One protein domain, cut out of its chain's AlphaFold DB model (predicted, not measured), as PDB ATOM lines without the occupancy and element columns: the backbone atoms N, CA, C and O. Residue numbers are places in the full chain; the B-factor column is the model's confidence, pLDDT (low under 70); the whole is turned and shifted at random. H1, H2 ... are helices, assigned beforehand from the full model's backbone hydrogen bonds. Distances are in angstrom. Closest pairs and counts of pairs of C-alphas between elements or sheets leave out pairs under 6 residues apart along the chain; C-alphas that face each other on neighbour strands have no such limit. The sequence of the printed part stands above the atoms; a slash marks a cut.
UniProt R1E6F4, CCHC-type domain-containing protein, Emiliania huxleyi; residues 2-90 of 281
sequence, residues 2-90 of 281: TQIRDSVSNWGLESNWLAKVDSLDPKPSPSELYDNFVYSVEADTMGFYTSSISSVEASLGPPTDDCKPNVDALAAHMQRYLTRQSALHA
ATOM      1  N   THR A   2      -4.804 -15.911  -9.921       56.84
ATOM      2  CA  THR A   2      -4.333 -14.898  -8.945       56.84
ATOM      3  C   THR A   2      -4.777 -15.147  -7.495       56.84
ATOM      4  O   THR A   2      -3.960 -15.021  -6.594       56.84
ATOM      5  N   GLN A   3      -6.009 -15.618  -7.258       56.75
ATOM      6  CA  GLN A   3      -6.511 -15.910  -5.898       56.75
ATOM      7  C   GLN A   3      -5.714 -16.985  -5.133       56.75
ATOM      8  O   GLN A   3      -5.637 -16.941  -3.905       56.75
ATOM      9  N   ILE A   4      -5.111 -17.946  -5.843       55.12
ATOM     10  CA  ILE A   4      -4.317 -19.017  -5.222       55.12
ATOM     11  C   ILE A   4      -2.971 -18.456  -4.744       55.12
ATOM     12  O   ILE A   4      -2.558 -18.729  -3.621       55.12
ATOM     13  N   ARG A   5      -2.329 -17.596  -5.547       54.94
ATOM     14  CA  ARG A   5      -1.053 -16.947  -5.196       54.94
ATOM     15  C   ARG A   5      -1.154 -16.087  -3.937       54.94
ATOM     16  O   ARG A   5      -0.303 -16.190  -3.052       54.94
ATOM     17  N   ASP A   6      -2.220 -15.298  -3.824       55.09
ATOM     18  CA  ASP A   6      -2.431 -14.422  -2.664       55.09
ATOM     19  C   ASP A   6      -2.712 -15.224  -1.384       55.09
ATOM     20  O   ASP A   6      -2.310 -14.830  -0.289       55.09
ATOM     21  N   SER A   7      -3.350 -16.392  -1.519       55.19
ATOM     22  CA  SER A   7      -3.657 -17.269  -0.387       55.19
ATOM     23  C   SER A   7      -2.409 -17.961   0.169       55.19
ATOM     24  O   SER A   7      -2.281 -18.074   1.386       55.19
ATOM     25  N   VAL A   8      -1.474 -18.383  -0.691       53.31
ATOM     26  CA  VAL A   8      -0.257 -19.110  -0.278       53.31
ATOM     27  C   VAL A   8       0.805 -18.176   0.320       53.31
ATOM     28  O   VAL A   8       1.505 -18.556   1.256       53.31
ATOM     29  N   SER A   9       0.864 -16.923  -0.137       54.12
ATOM     30  CA  SER A   9       1.854 -15.930   0.317       54.12
ATOM     31  C   SER A   9       1.704 -15.525   1.792       54.12
ATOM     32  O   SER A   9       2.627 -14.962   2.370       54.12
ATOM     33  N   ASN A  10       0.554 -15.802   2.417       55.34
ATOM     34  CA  ASN A  10       0.247 -15.405   3.796       55.34
ATOM     35  C   ASN A  10       0.371 -16.565   4.807       55.34
ATOM     36  O   ASN A  10      -0.050 -16.454   5.961       55.34
ATOM     37  N   TRP A  11       0.878 -17.724   4.379       60.31
ATOM     38  CA  TRP A  11       1.068 -18.892   5.239       60.31
ATOM     39  C   TRP A  11       2.514 -18.918   5.726       60.31
ATOM     40  O   TRP A  11       3.375 -19.522   5.097       60.31
ATOM     41  N   GLY A  12       2.786 -18.241   6.843       57.34
ATOM     42  CA  GLY A  12       4.118 -18.249   7.449       57.34
ATOM     43  C   GLY A  12       4.631 -19.672   7.715       57.34
ATOM     44  O   GLY A  12       3.839 -20.589   7.966       57.34
ATOM     45  N   LEU A  13       5.961 -19.823   7.704       59.59
ATOM     46  CA  LEU A  13       6.729 -21.073   7.871       59.59
ATOM     47  C   LEU A  13       6.315 -21.973   9.057       59.59
ATOM     48  O   LEU A  13       6.611 -23.163   9.045       59.59
ATOM     49  N   GLU A  14       5.644 -21.432  10.077       51.25
ATOM     50  CA  GLU A  14       5.191 -22.178  11.264       51.25
ATOM     51  C   GLU A  14       3.877 -22.952  11.049       51.25
ATOM     52  O   GLU A  14       3.491 -23.782  11.873       51.25
ATOM     53  N   SER A  15       3.173 -22.703   9.944       55.03
ATOM     54  CA  SER A  15       1.898 -23.355   9.641       55.03
ATOM     55  C   SER A  15       2.136 -24.704   8.964       55.03
ATOM     56  O   SER A  15       3.018 -24.819   8.120       55.03
ATOM     57  N   ASN A  16       1.292 -25.698   9.251       71.81
ATOM     58  CA  ASN A  16       1.248 -27.000   8.573       71.81
ATOM     59  C   ASN A  16       0.845 -26.839   7.083       71.81
ATOM     60  O   ASN A  16      -0.280 -27.141   6.693       71.81
ATOM     61  N   TRP A  17       1.739 -26.263   6.272       76.44
ATOM     62  CA  TRP A  17       1.527 -25.867   4.876       76.44
ATOM     63  C   TRP A  17       1.077 -27.056   4.026       76.44
ATOM     64  O   TRP A  17       0.089 -26.943   3.302       76.44
ATOM     65  N   LEU A  18       1.703 -28.221   4.221       73.12
ATOM     66  CA  LEU A  18       1.333 -29.469   3.546       73.12
ATOM     67  C   LEU A  18      -0.134 -29.854   3.793       73.12
ATOM     68  O   LEU A  18      -0.835 -30.213   2.855       73.12
ATOM     69  N   ALA A  19      -0.638 -29.689   5.021       81.56
ATOM     70  CA  ALA A  19      -2.032 -30.009   5.332       81.56
ATOM     71  C   ALA A  19      -3.041 -29.082   4.630       81.56
ATOM     72  O   ALA A  19      -4.183 -29.475   4.406       81.56
ATOM     73  N   LYS A  20      -2.642 -27.854   4.269       80.56
ATOM     74  CA  LYS A  20      -3.497 -26.928   3.508       80.56
ATOM     75  C   LYS A  20      -3.449 -27.197   2.007       80.56
ATOM     76  O   LYS A  20      -4.458 -27.002   1.333       80.56
ATOM     77  N   VAL A  21      -2.313 -27.661   1.491       83.50
ATOM     78  CA  VAL A  21      -2.146 -28.019   0.074       83.50
ATOM     79  C   VAL A  21      -3.115 -29.124  -0.343       83.50
ATOM     80  O   VAL A  21      -3.700 -29.040  -1.420       83.50
ATOM     81  N   ASP A  22      -3.360 -30.104   0.527       84.75
ATOM     82  CA  ASP A  22      -4.317 -31.183   0.253       84.75
ATOM     83  C   ASP A  22      -5.784 -30.720   0.189       84.75
ATOM     84  O   ASP A  22      -6.625 -31.453  -0.322       84.75
ATOM     85  N   SER A  23      -6.097 -29.506   0.662       87.94
ATOM     86  CA  SER A  23      -7.454 -28.934   0.627       87.94
ATOM     87  C   SER A  23      -7.749 -28.059  -0.600       87.94
ATOM     88  O   SER A  23      -8.866 -27.564  -0.736       87.94
ATOM     89  N   LEU A  24      -6.765 -27.835  -1.480       85.88
ATOM     90  CA  LEU A  24      -6.934 -27.011  -2.679       85.88
ATOM     91  C   LEU A  24      -7.578 -27.810  -3.821       85.88
ATOM     92  O   LEU A  24      -7.104 -28.891  -4.167       85.88
ATOM     93  N   ASP A  25      -8.612 -27.233  -4.439       87.94
ATOM     94  CA  ASP A  25      -9.282 -27.765  -5.629       87.94
ATOM     95  C   ASP A  25      -9.384 -26.663  -6.712       87.94
ATOM     96  O   ASP A  25      -9.991 -25.615  -6.451       87.94
ATOM     97  N   PRO A  26      -8.762 -26.825  -7.900       89.00
ATOM     98  CA  PRO A  26      -7.952 -27.970  -8.332       89.00
ATOM     99  C   PRO A  26      -6.609 -28.067  -7.600       89.00
ATOM    100  O   PRO A  26      -6.018 -27.050  -7.219       89.00
ATOM    101  N   LYS A  27      -6.103 -29.299  -7.445       87.88
ATOM    102  CA  LYS A  27      -4.800 -29.551  -6.817       87.88
ATOM    103  C   LYS A  27      -3.686 -28.964  -7.704       87.88
ATOM    104  O   LYS A  27      -3.570 -29.377  -8.859       87.88
ATOM    105  N   PRO A  28      -2.890 -27.999  -7.210       90.00
ATOM    106  CA  PRO A  28      -1.795 -27.414  -7.982       90.00
ATOM    107  C   PRO A  28      -0.706 -28.452  -8.282       90.00
ATOM    108  O   PRO A  28      -0.554 -29.437  -7.553       90.00
ATOM    109  N   SER A  29       0.066 -28.224  -9.346       92.62
ATOM    110  CA  SER A  29       1.160 -29.129  -9.710       92.62
ATOM    111  C   SER A  29       2.291 -29.109  -8.659       92.62
ATOM    112  O   SER A  29       2.502 -28.082  -8.004       92.62
ATOM    113  N   PRO A  30       3.067 -30.202  -8.494       90.38
ATOM    114  CA  PRO A  30       4.198 -30.243  -7.560       90.38
ATOM    115  C   PRO A  30       5.235 -29.134  -7.794       90.38
ATOM    116  O   PRO A  30       5.768 -28.586  -6.828       90.38
ATOM    117  N   SER A  31       5.476 -28.764  -9.058       90.69
ATOM    118  CA  SER A  31       6.370 -27.656  -9.419       90.69
ATOM    119  C   SER A  31       5.835 -26.312  -8.931       90.69
ATOM    120  O   SER A  31       6.557 -25.580  -8.268       90.69
ATOM    121  N   GLU A  32       4.556 -26.005  -9.173       90.88
ATOM    122  CA  GLU A  32       3.954 -24.748  -8.704       90.88
ATOM    123  C   GLU A  32       3.917 -24.661  -7.175       90.88
ATOM    124  O   GLU A  32       4.085 -23.584  -6.601       90.88
ATOM    125  N   LEU A  33       3.686 -25.785  -6.494       90.50
ATOM    126  CA  LEU A  33       3.736 -25.848  -5.034       90.50
ATOM    127  C   LEU A  33       5.130 -25.530  -4.501       90.50
ATOM    128  O   LEU A  33       5.255 -24.738  -3.563       90.50
ATOM    129  N   TYR A  34       6.160 -26.114  -5.111       90.88
ATOM    130  CA  TYR A  34       7.543 -25.850  -4.745       90.88
ATOM    131  C   TYR A  34       7.944 -24.398  -5.039       90.88
ATOM    132  O   TYR A  34       8.492 -23.743  -4.158       90.88
ATOM    133  N   ASP A  35       7.587 -23.856  -6.204       91.25
ATOM    134  CA  ASP A  35       7.889 -22.467  -6.573       91.25
ATOM    135  C   ASP A  35       7.242 -21.465  -5.609       91.25
ATOM    136  O   ASP A  35       7.877 -20.503  -5.177       91.25
ATOM    137  N   ASN A  36       5.982 -21.697  -5.221       90.12
ATOM    138  CA  ASN A  36       5.310 -20.851  -4.234       90.12
ATOM    139  C   ASN A  36       5.964 -20.965  -2.850       90.12
ATOM    140  O   ASN A  36       6.108 -19.957  -2.161       90.12
ATOM    141  N   PHE A  37       6.389 -22.167  -2.446       89.88
ATOM    142  CA  PHE A  37       7.119 -22.361  -1.194       89.88
ATOM    143  C   PHE A  37       8.461 -21.619  -1.200       89.88
ATOM    144  O   PHE A  37       8.759 -20.884  -0.258       89.88
ATOM    145  N   VAL A  38       9.243 -21.753  -2.275       92.19
ATOM    146  CA  VAL A  38      10.508 -21.035  -2.470       92.19
ATOM    147  C   VAL A  38      10.281 -19.526  -2.412       92.19
ATOM    148  O   VAL A  38      10.973 -18.839  -1.662       92.19
ATOM    149  N   TYR A  39       9.269 -19.019  -3.120       92.19
ATOM    150  CA  TYR A  39       8.917 -17.601  -3.108       92.19
ATOM    151  C   TYR A  39       8.585 -17.092  -1.697       92.19
ATOM    152  O   TYR A  39       9.107 -16.056  -1.280       92.19
ATOM    153  N   SER A  40       7.778 -17.832  -0.929       88.12
ATOM    154  CA  SER A  40       7.468 -17.492   0.467       88.12
ATOM    155  C   SER A  40       8.720 -17.484   1.348       88.12
ATOM    156  O   SER A  40       8.925 -16.543   2.115       88.12
ATOM    157  N   VAL A  41       9.601 -18.481   1.209       88.69
ATOM    158  CA  VAL A  41      10.874 -18.527   1.947       88.69
ATOM    159  C   VAL A  41      11.755 -17.330   1.590       88.69
ATOM    160  O   VAL A  41      12.338 -16.714   2.484       88.69
ATOM    161  N   GLU A  42      11.867 -16.960   0.316       91.88
ATOM    162  CA  GLU A  42      12.663 -15.804  -0.107       91.88
ATOM    163  C   GLU A  42      12.089 -14.479   0.394       91.88
ATOM    164  O   GLU A  42      12.860 -13.632   0.857       91.88
ATOM    165  N   ALA A  43      10.766 -14.313   0.350       89.25
ATOM    166  CA  ALA A  43      10.078 -13.125   0.839       89.25
ATOM    167  C   ALA A  43      10.260 -12.949   2.357       89.25
ATOM    168  O   ALA A  43      10.720 -11.892   2.799       89.25
ATOM    169  N   ASP A  44       9.997 -13.997   3.144       88.12
ATOM    170  CA  ASP A  44      10.093 -13.962   4.610       88.12
ATOM    171  C   ASP A  44      11.533 -13.770   5.097       88.12
ATOM    172  O   ASP A  44      11.793 -13.137   6.123       88.12
ATOM    173  N   THR A  45      12.498 -14.318   4.358       90.31
ATOM    174  CA  THR A  45      13.909 -14.322   4.766       90.31
ATOM    175  C   THR A  45      14.740 -13.269   4.042       90.31
ATOM    176  O   THR A  45      15.953 -13.196   4.247       90.31
ATOM    177  N   MET A  46      14.107 -12.435   3.211       91.56
ATOM    178  CA  MET A  46      14.753 -11.412   2.385       91.56
ATOM    179  C   MET A  46      15.933 -11.969   1.568       91.56
ATOM    180  O   MET A  46      17.004 -11.363   1.494       91.56
ATOM    181  N   GLY A  47      15.761 -13.164   1.000       91.31
ATOM    182  CA  GLY A  47      16.770 -13.840   0.178       91.31
ATOM    183  C   GLY A  47      17.947 -14.459   0.947       91.31
ATOM    184  O   GLY A  47      18.916 -14.910   0.330       91.31
ATOM    185  N   PHE A  48      17.897 -14.530   2.282       91.75
ATOM    186  CA  PHE A  48      18.982 -15.085   3.104       91.75
ATOM    187  C   PHE A  48      19.327 -16.551   2.773       91.75
ATOM    188  O   PHE A  48      20.478 -16.961   2.944       91.75
ATOM    189  N   TYR A  49      18.363 -17.324   2.257       94.00
ATOM    190  CA  TYR A  49      18.528 -18.740   1.897       94.00
ATOM    191  C   TYR A  49      18.582 -19.030   0.391       94.00
ATOM    192  O   TYR A  49      18.578 -20.198   0.011       94.00
ATOM    193  N   THR A  50      18.727 -18.014  -0.459       93.31
ATOM    194  CA  THR A  50      18.905 -18.155  -1.925       93.31
ATOM    195  C   THR A  50      19.945 -19.221  -2.299       93.31
ATOM    196  O   THR A  50      19.674 -20.124  -3.081       93.31
ATOM    197  N   SER A  51      21.112 -19.213  -1.644       93.12
ATOM    198  CA  SER A  51      22.152 -20.239  -1.863       93.12
ATOM    199  C   SER A  51      21.722 -21.671  -1.507       93.12
ATOM    200  O   SER A  51      22.209 -22.631  -2.105       93.12
ATOM    201  N   SER A  52      20.830 -21.832  -0.524       93.38
ATOM    202  CA  SER A  52      20.296 -23.139  -0.125       93.38
ATOM    203  C   SER A  52      19.275 -23.642  -1.140       93.38
ATOM    204  O   SER A  52      19.342 -24.811  -1.503       93.38
ATOM    205  N   ILE A  53      18.416 -22.752  -1.648       93.62
ATOM    206  CA  ILE A  53      17.443 -23.042  -2.711       93.62
ATOM    207  C   ILE A  53      18.170 -23.543  -3.964       93.62
ATOM    208  O   ILE A  53      17.945 -24.676  -4.385       93.62
ATOM    209  N   SER A  54      19.148 -22.781  -4.468       94.12
ATOM    210  CA  SER A  54      19.918 -23.185  -5.655       94.12
ATOM    211  C   SER A  54      20.676 -24.502  -5.456       94.12
ATOM    212  O   SER A  54      20.857 -25.264  -6.401       94.12
ATOM    213  N   SER A  55      21.128 -24.797  -4.229       93.38
ATOM    214  CA  SER A  55      21.806 -26.067  -3.931       93.38
ATOM    215  C   SER A  55      20.857 -27.264  -4.030       93.38
ATOM    216  O   SER A  55      21.264 -28.324  -4.502       93.38
ATOM    217  N   VAL A  56      19.610 -27.109  -3.576       94.25
ATOM    218  CA  VAL A  56      18.591 -28.165  -3.642       94.25
ATOM    219  C   VAL A  56      18.152 -28.390  -5.080       94.25
ATOM    220  O   VAL A  56      18.152 -29.534  -5.527       94.25
ATOM    221  N   GLU A  57      17.884 -27.320  -5.827       93.06
ATOM    222  CA  GLU A  57      17.538 -27.403  -7.253       93.06
ATOM    223  C   GLU A  57      18.642 -28.073  -8.073       93.06
ATOM    224  O   GLU A  57      18.361 -28.933  -8.900       93.06
ATOM    225  N   ALA A  58      19.911 -27.756  -7.801       93.94
ATOM    226  CA  ALA A  58      21.033 -28.410  -8.469       93.94
ATOM    227  C   ALA A  58      21.184 -29.896  -8.092       93.94
ATOM    228  O   ALA A  58      21.721 -30.670  -8.882       93.94
ATOM    229  N   SER A  59      20.752 -30.293  -6.889       93.44
ATOM    230  CA  SER A  59      20.935 -31.662  -6.380       93.44
ATOM    231  C   SER A  59      19.787 -32.598  -6.753       93.44
ATOM    232  O   SER A  59      20.029 -33.771  -7.027       93.44
ATOM    233  N   LEU A  60      18.550 -32.102  -6.717       93.31
ATOM    234  CA  LEU A  60      17.339 -32.899  -6.932       93.31
ATOM    235  C   LEU A  60      16.653 -32.595  -8.266       93.31
ATOM    236  O   LEU A  60      15.849 -33.400  -8.723       93.31
ATOM    237  N   GLY A  61      16.984 -31.473  -8.910       91.31
ATOM    238  CA  GLY A  61      16.271 -31.002 -10.090       91.31
ATOM    239  C   GLY A  61      14.869 -30.465  -9.763       91.31
ATOM    240  O   GLY A  61      14.507 -30.305  -8.589       91.31
ATOM    241  N   PRO A  62      14.076 -30.149 -10.801       88.06
ATOM    242  CA  PRO A  62      12.685 -29.749 -10.631       88.06
ATOM    243  C   PRO A  62      11.858 -30.903 -10.028       88.06
ATOM    244  O   PRO A  62      12.082 -32.060 -10.395       88.06
ATOM    245  N   PRO A  63      10.903 -30.626  -9.121       88.75
ATOM    246  CA  PRO A  63      10.081 -31.671  -8.521       88.75
ATOM    247  C   PRO A  63       9.162 -32.297  -9.576       88.75
ATOM    248  O   PRO A  63       8.362 -31.594 -10.190       88.75
ATOM    249  N   THR A  64       9.279 -33.611  -9.791       85.25
ATOM    250  CA  THR A  64       8.496 -34.326 -10.813       85.25
ATOM    251  C   THR A  64       7.102 -34.699 -10.315       85.25
ATOM    252  O   THR A  64       6.119 -34.301 -10.931       85.25
ATOM    253  N   ASP A  65       7.007 -35.397  -9.178       81.56
ATOM    254  CA  ASP A  65       5.741 -36.002  -8.718       81.56
ATOM    255  C   ASP A  65       5.380 -35.653  -7.267       81.56
ATOM    256  O   ASP A  65       4.204 -35.540  -6.925       81.56
ATOM    257  N   ASP A  66       6.380 -35.435  -6.412       85.12
ATOM    258  CA  ASP A  66       6.196 -35.042  -5.017       85.12
ATOM    259  C   ASP A  66       7.144 -33.883  -4.691       85.12
ATOM    260  O   ASP A  66       8.342 -33.938  -4.969       85.12
ATOM    261  N   CYS A  67       6.606 -32.812  -4.108       88.81
ATOM    262  CA  CYS A  67       7.400 -31.663  -3.674       88.81
ATOM    263  C   CYS A  67       8.059 -31.898  -2.305       88.81
ATOM    264  O   CYS A  67       9.003 -31.191  -1.943       88.81
ATOM    265  N   LYS A  68       7.598 -32.901  -1.547       88.50
ATOM    266  CA  LYS A  68       8.065 -33.189  -0.190       88.50
ATOM    267  C   LYS A  68       9.578 -33.442  -0.097       88.50
ATOM    268  O   LYS A  68      10.193 -32.834   0.779       88.50
ATOM    269  N   PRO A  69      10.226 -34.227  -0.985       90.62
ATOM    270  CA  PRO A  69      11.676 -34.426  -0.934       90.62
ATOM    271  C   PRO A  69      12.463 -33.118  -1.081       90.62
ATOM    272  O   PRO A  69      13.432 -32.897  -0.354       90.62
ATOM    273  N   ASN A  70      12.030 -32.228  -1.980       91.94
ATOM    274  CA  ASN A  70      12.674 -30.934  -2.198       91.94
ATOM    275  C   ASN A  70      12.484 -30.009  -0.986       91.94
ATOM    276  O   ASN A  70      13.435 -29.355  -0.554       91.94
ATOM    277  N   VAL A  71      11.284 -29.991  -0.402       89.62
ATOM    278  CA  VAL A  71      10.972 -29.204   0.802       89.62
ATOM    279  C   VAL A  71      11.788 -29.689   2.005       89.62
ATOM    280  O   VAL A  71      12.431 -28.876   2.671       89.62
ATOM    281  N   ASP A  72      11.841 -31.002   2.244       89.25
ATOM    282  CA  ASP A  72      12.619 -31.603   3.335       89.25
ATOM    283  C   ASP A  72      14.127 -31.342   3.159       89.25
ATOM    284  O   ASP A  72      14.829 -30.979   4.112       89.25
ATOM    285  N   ALA A  73      14.638 -31.464   1.927       91.81
ATOM    286  CA  ALA A  73      16.029 -31.155   1.605       91.81
ATOM    287  C   ALA A  73      16.359 -29.672   1.837       91.81
ATOM    288  O   ALA A  73      17.419 -29.358   2.398       91.81
ATOM    289  N   LEU A  74      15.452 -28.763   1.462       92.19
ATOM    290  CA  LEU A  74      15.626 -27.331   1.686       92.19
ATOM    291  C   LEU A  74      15.613 -26.992   3.175       92.19
ATOM    292  O   LEU A  74      16.531 -26.316   3.648       92.19
ATOM    293  N   ALA A  75      14.661 -27.533   3.936       89.69
ATOM    294  CA  ALA A  75      14.604 -27.363   5.384       89.69
ATOM    295  C   ALA A  75      15.901 -27.846   6.062       89.69
ATOM    296  O   ALA A  75      16.488 -27.136   6.886       89.69
ATOM    297  N   ALA A  76      16.423 -29.009   5.656       90.38
ATOM    298  CA  ALA A  76      17.694 -29.525   6.157       90.38
ATOM    299  C   ALA A  76      18.883 -28.606   5.812       90.38
ATOM    300  O   ALA A  76      19.767 -28.384   6.650       90.38
ATOM    301  N   HIS A  77      18.922 -28.040   4.601       91.75
ATOM    302  CA  HIS A  77      19.952 -27.081   4.195       91.75
ATOM    303  C   HIS A  77      19.889 -25.774   4.998       91.75
ATOM    304  O   HIS A  77      20.926 -25.322   5.501       91.75
ATOM    305  N   MET A  78      18.691 -25.209   5.177       91.62
ATOM    306  CA  MET A  78      18.456 -24.008   5.986       91.62
ATOM    307  C   MET A  78      18.901 -24.229   7.434       91.62
ATOM    308  O   MET A  78      19.643 -23.414   7.987       91.62
ATOM    309  N   GLN A  79      18.552 -25.378   8.022       90.56
ATOM    310  CA  GLN A  79      18.943 -25.722   9.387       90.56
ATOM    311  C   GLN A  79      20.465 -25.832   9.532       90.56
ATOM    312  O   GLN A  79      21.054 -25.211  10.418       90.56
ATOM    313  N   ARG A  80      21.140 -26.546   8.619       90.62
ATOM    314  CA  ARG A  80      22.615 -26.627   8.601       90.62
ATOM    315  C   ARG A  80      23.255 -25.249   8.460       90.62
ATOM    316  O   ARG A  80      24.303 -24.983   9.049       90.62
ATOM    317  N   TYR A  81      22.660 -24.371   7.656       90.44
ATOM    318  CA  TYR A  81      23.140 -23.006   7.490       90.44
ATOM    319  C   TYR A  81      23.024 -22.198   8.790       90.44
ATOM    320  O   TYR A  81      24.014 -21.595   9.211       90.44
ATOM    321  N   LEU A  82      21.875 -22.253   9.469       89.19
ATOM    322  CA  LEU A  82      21.671 -21.620  10.774       89.19
ATOM    323  C   LEU A  82      22.654 -22.139  11.827       89.19
ATOM    324  O   LEU A  82      23.278 -21.335  12.518       89.19
ATOM    325  N   THR A  83      22.865 -23.456  11.905       88.81
ATOM    326  CA  THR A  83      23.848 -24.057  12.820       88.81
ATOM    327  C   THR A  83      25.273 -23.575  12.531       88.81
ATOM    328  O   THR A  83      26.036 -23.296  13.454       88.81
ATOM    329  N   ARG A  84      25.654 -23.418  11.258       90.12
ATOM    330  CA  ARG A  84      26.971 -22.865  10.899       90.12
ATOM    331  C   ARG A  84      27.097 -21.389  11.271       90.12
ATOM    332  O   ARG A  84      28.132 -20.987  11.794       90.12
ATOM    333  N   GLN A  85      26.062 -20.582  11.033       85.31
ATOM    334  CA  GLN A  85      26.071 -19.172  11.435       85.31
ATOM    335  C   GLN A  85      26.151 -19.028  12.957       85.31
ATOM    336  O   GLN A  85      26.943 -18.221  13.442       85.31
ATOM    337  N   SER A  86      25.394 -19.821  13.717       84.31
ATOM    338  CA  SER A  86      25.450 -19.778  15.179       84.31
ATOM    339  C   SER A  86      26.802 -20.243  15.714       84.31
ATOM    340  O   SER A  86      27.313 -19.615  16.632       84.31
ATOM    341  N   ALA A  87      27.446 -21.246  15.107       84.69
ATOM    342  CA  ALA A  87      28.800 -21.665  15.479       84.69
ATOM    343  C   ALA A  87      29.862 -20.580  15.213       84.69
ATOM    344  O   ALA A  87      30.798 -20.430  15.995       84.69
ATOM    345  N   LEU A  88      29.713 -19.793  14.140       82.94
ATOM    346  CA  LEU A  88      30.613 -18.671  13.829       82.94
ATOM    347  C   LEU A  88      30.419 -17.472  14.764       82.94
ATOM    348  O   LEU A  88      31.376 -16.754  15.053       82.94
ATOM    349  N   HIS A  89      29.180 -17.230  15.193       74.19
ATOM    350  CA  HIS A  89      28.820 -16.122  16.083       74.19
ATOM    351  C   HIS A  89      28.814 -16.499  17.558       74.19
ATOM    352  O   HIS A  89      28.728 -15.605  18.404       74.19
ATOM    353  N   ALA A  90      28.920 -17.789  17.883       73.44
ATOM    354  CA  ALA A  90      29.166 -18.234  19.236       73.44
ATOM    355  C   ALA A  90      30.408 -17.472  19.699       73.44
ATOM    356  O   ALA A  90      31.451 -17.553  19.034       73.44
TER     357      ALA A  90
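What this domain is: This is residues 2 to 90 of the 281 residues of the protein "CCHC-type domain-containing protein" of Emiliania huxleyi (UniProt R1E6F4). Three helices, H3, H4 and H5, have their centres at the corners of a triangle and run in alternating directions, with H3 nearest the centre of the whole and few contacts between it and the other two. The short helices H1 and H2 and their links lie on the side of H3 away from H4, while at the other end residues 83 to 90, of which 83 to 89 belong to the long helix H5, stick out of the body. The printed part has 89 residues with five named helices, in the order H1 to H5, and no named strand; its class is all helix. It is compact, with a radius of gyration of the C-alphas of 13.8 A, and elongated, spanning 46 by 26 by 20 A.

Where its parts are: H1 holds residues 2 to 8 and begins with C-alpha 2 at (-4.333, -14.898, -8.945). H2 holds residues 17 to 21. H3, residues 30 to 45, is 22.4 A from first to last C-alpha and begins with C-alpha 30 at (4.198, -30.243, -7.560). H4, residues 50 to 60, is 15.6 A long. H5, residues 68 to 89, is the longest helix at 31.4 A and ends with C-alpha 89 at (28.820, -16.122, 16.083).

How they stand to each other: H1 and H3 only just touch, with 3 pairs of C-alphas within 8 A, the closest being those of Val 8 and Asn 36 at 7.0 A. They stand at a steep tilt of 63 degrees and run the same way; H3 touches H1 with residues 36 to 40 alone. H2 touches no helix, and is only just apart from H3, the closest C-alphas being 8.1 A apart. H3 and H4 are close but not clearly touching, with the C-alphas of Glu 42 and Thr 50 closest at 6.9 A; they run opposite ways at a shallow tilt of 22 degrees. H3 and H5 are also close but not clearly touching, with the C-alphas of Tyr 34 and Val 71 closest at 7.3 A; they run the same way at a shallow tilt of 21 degrees. H4 and H5 form a helical hairpin and touch, their closest C-alphas being those of Ser 52 and His 77 at 5.9 A. They run opposite ways at a steep tilt of 42 degrees, and H5 touches H4 with residues 70 to 78 alone. H1 and H2 are both apart from H4 and H5. In H1, H2, H3, H4 and H5 every O i to N i+4 pair is within hydrogen-bond range.

The domain as a whole: The two C-alphas farthest apart are those of Pro 26 and Ala 90, at 47.2 A. Without residues 83 to 90, which stand free, the body spans 34 by 26 by 20 A. The printed part has no cut and no long link; the link from H3 to H4 is tight. The mean pLDDT of the printed part is 83.4, and residues 2 to 15 are under 70.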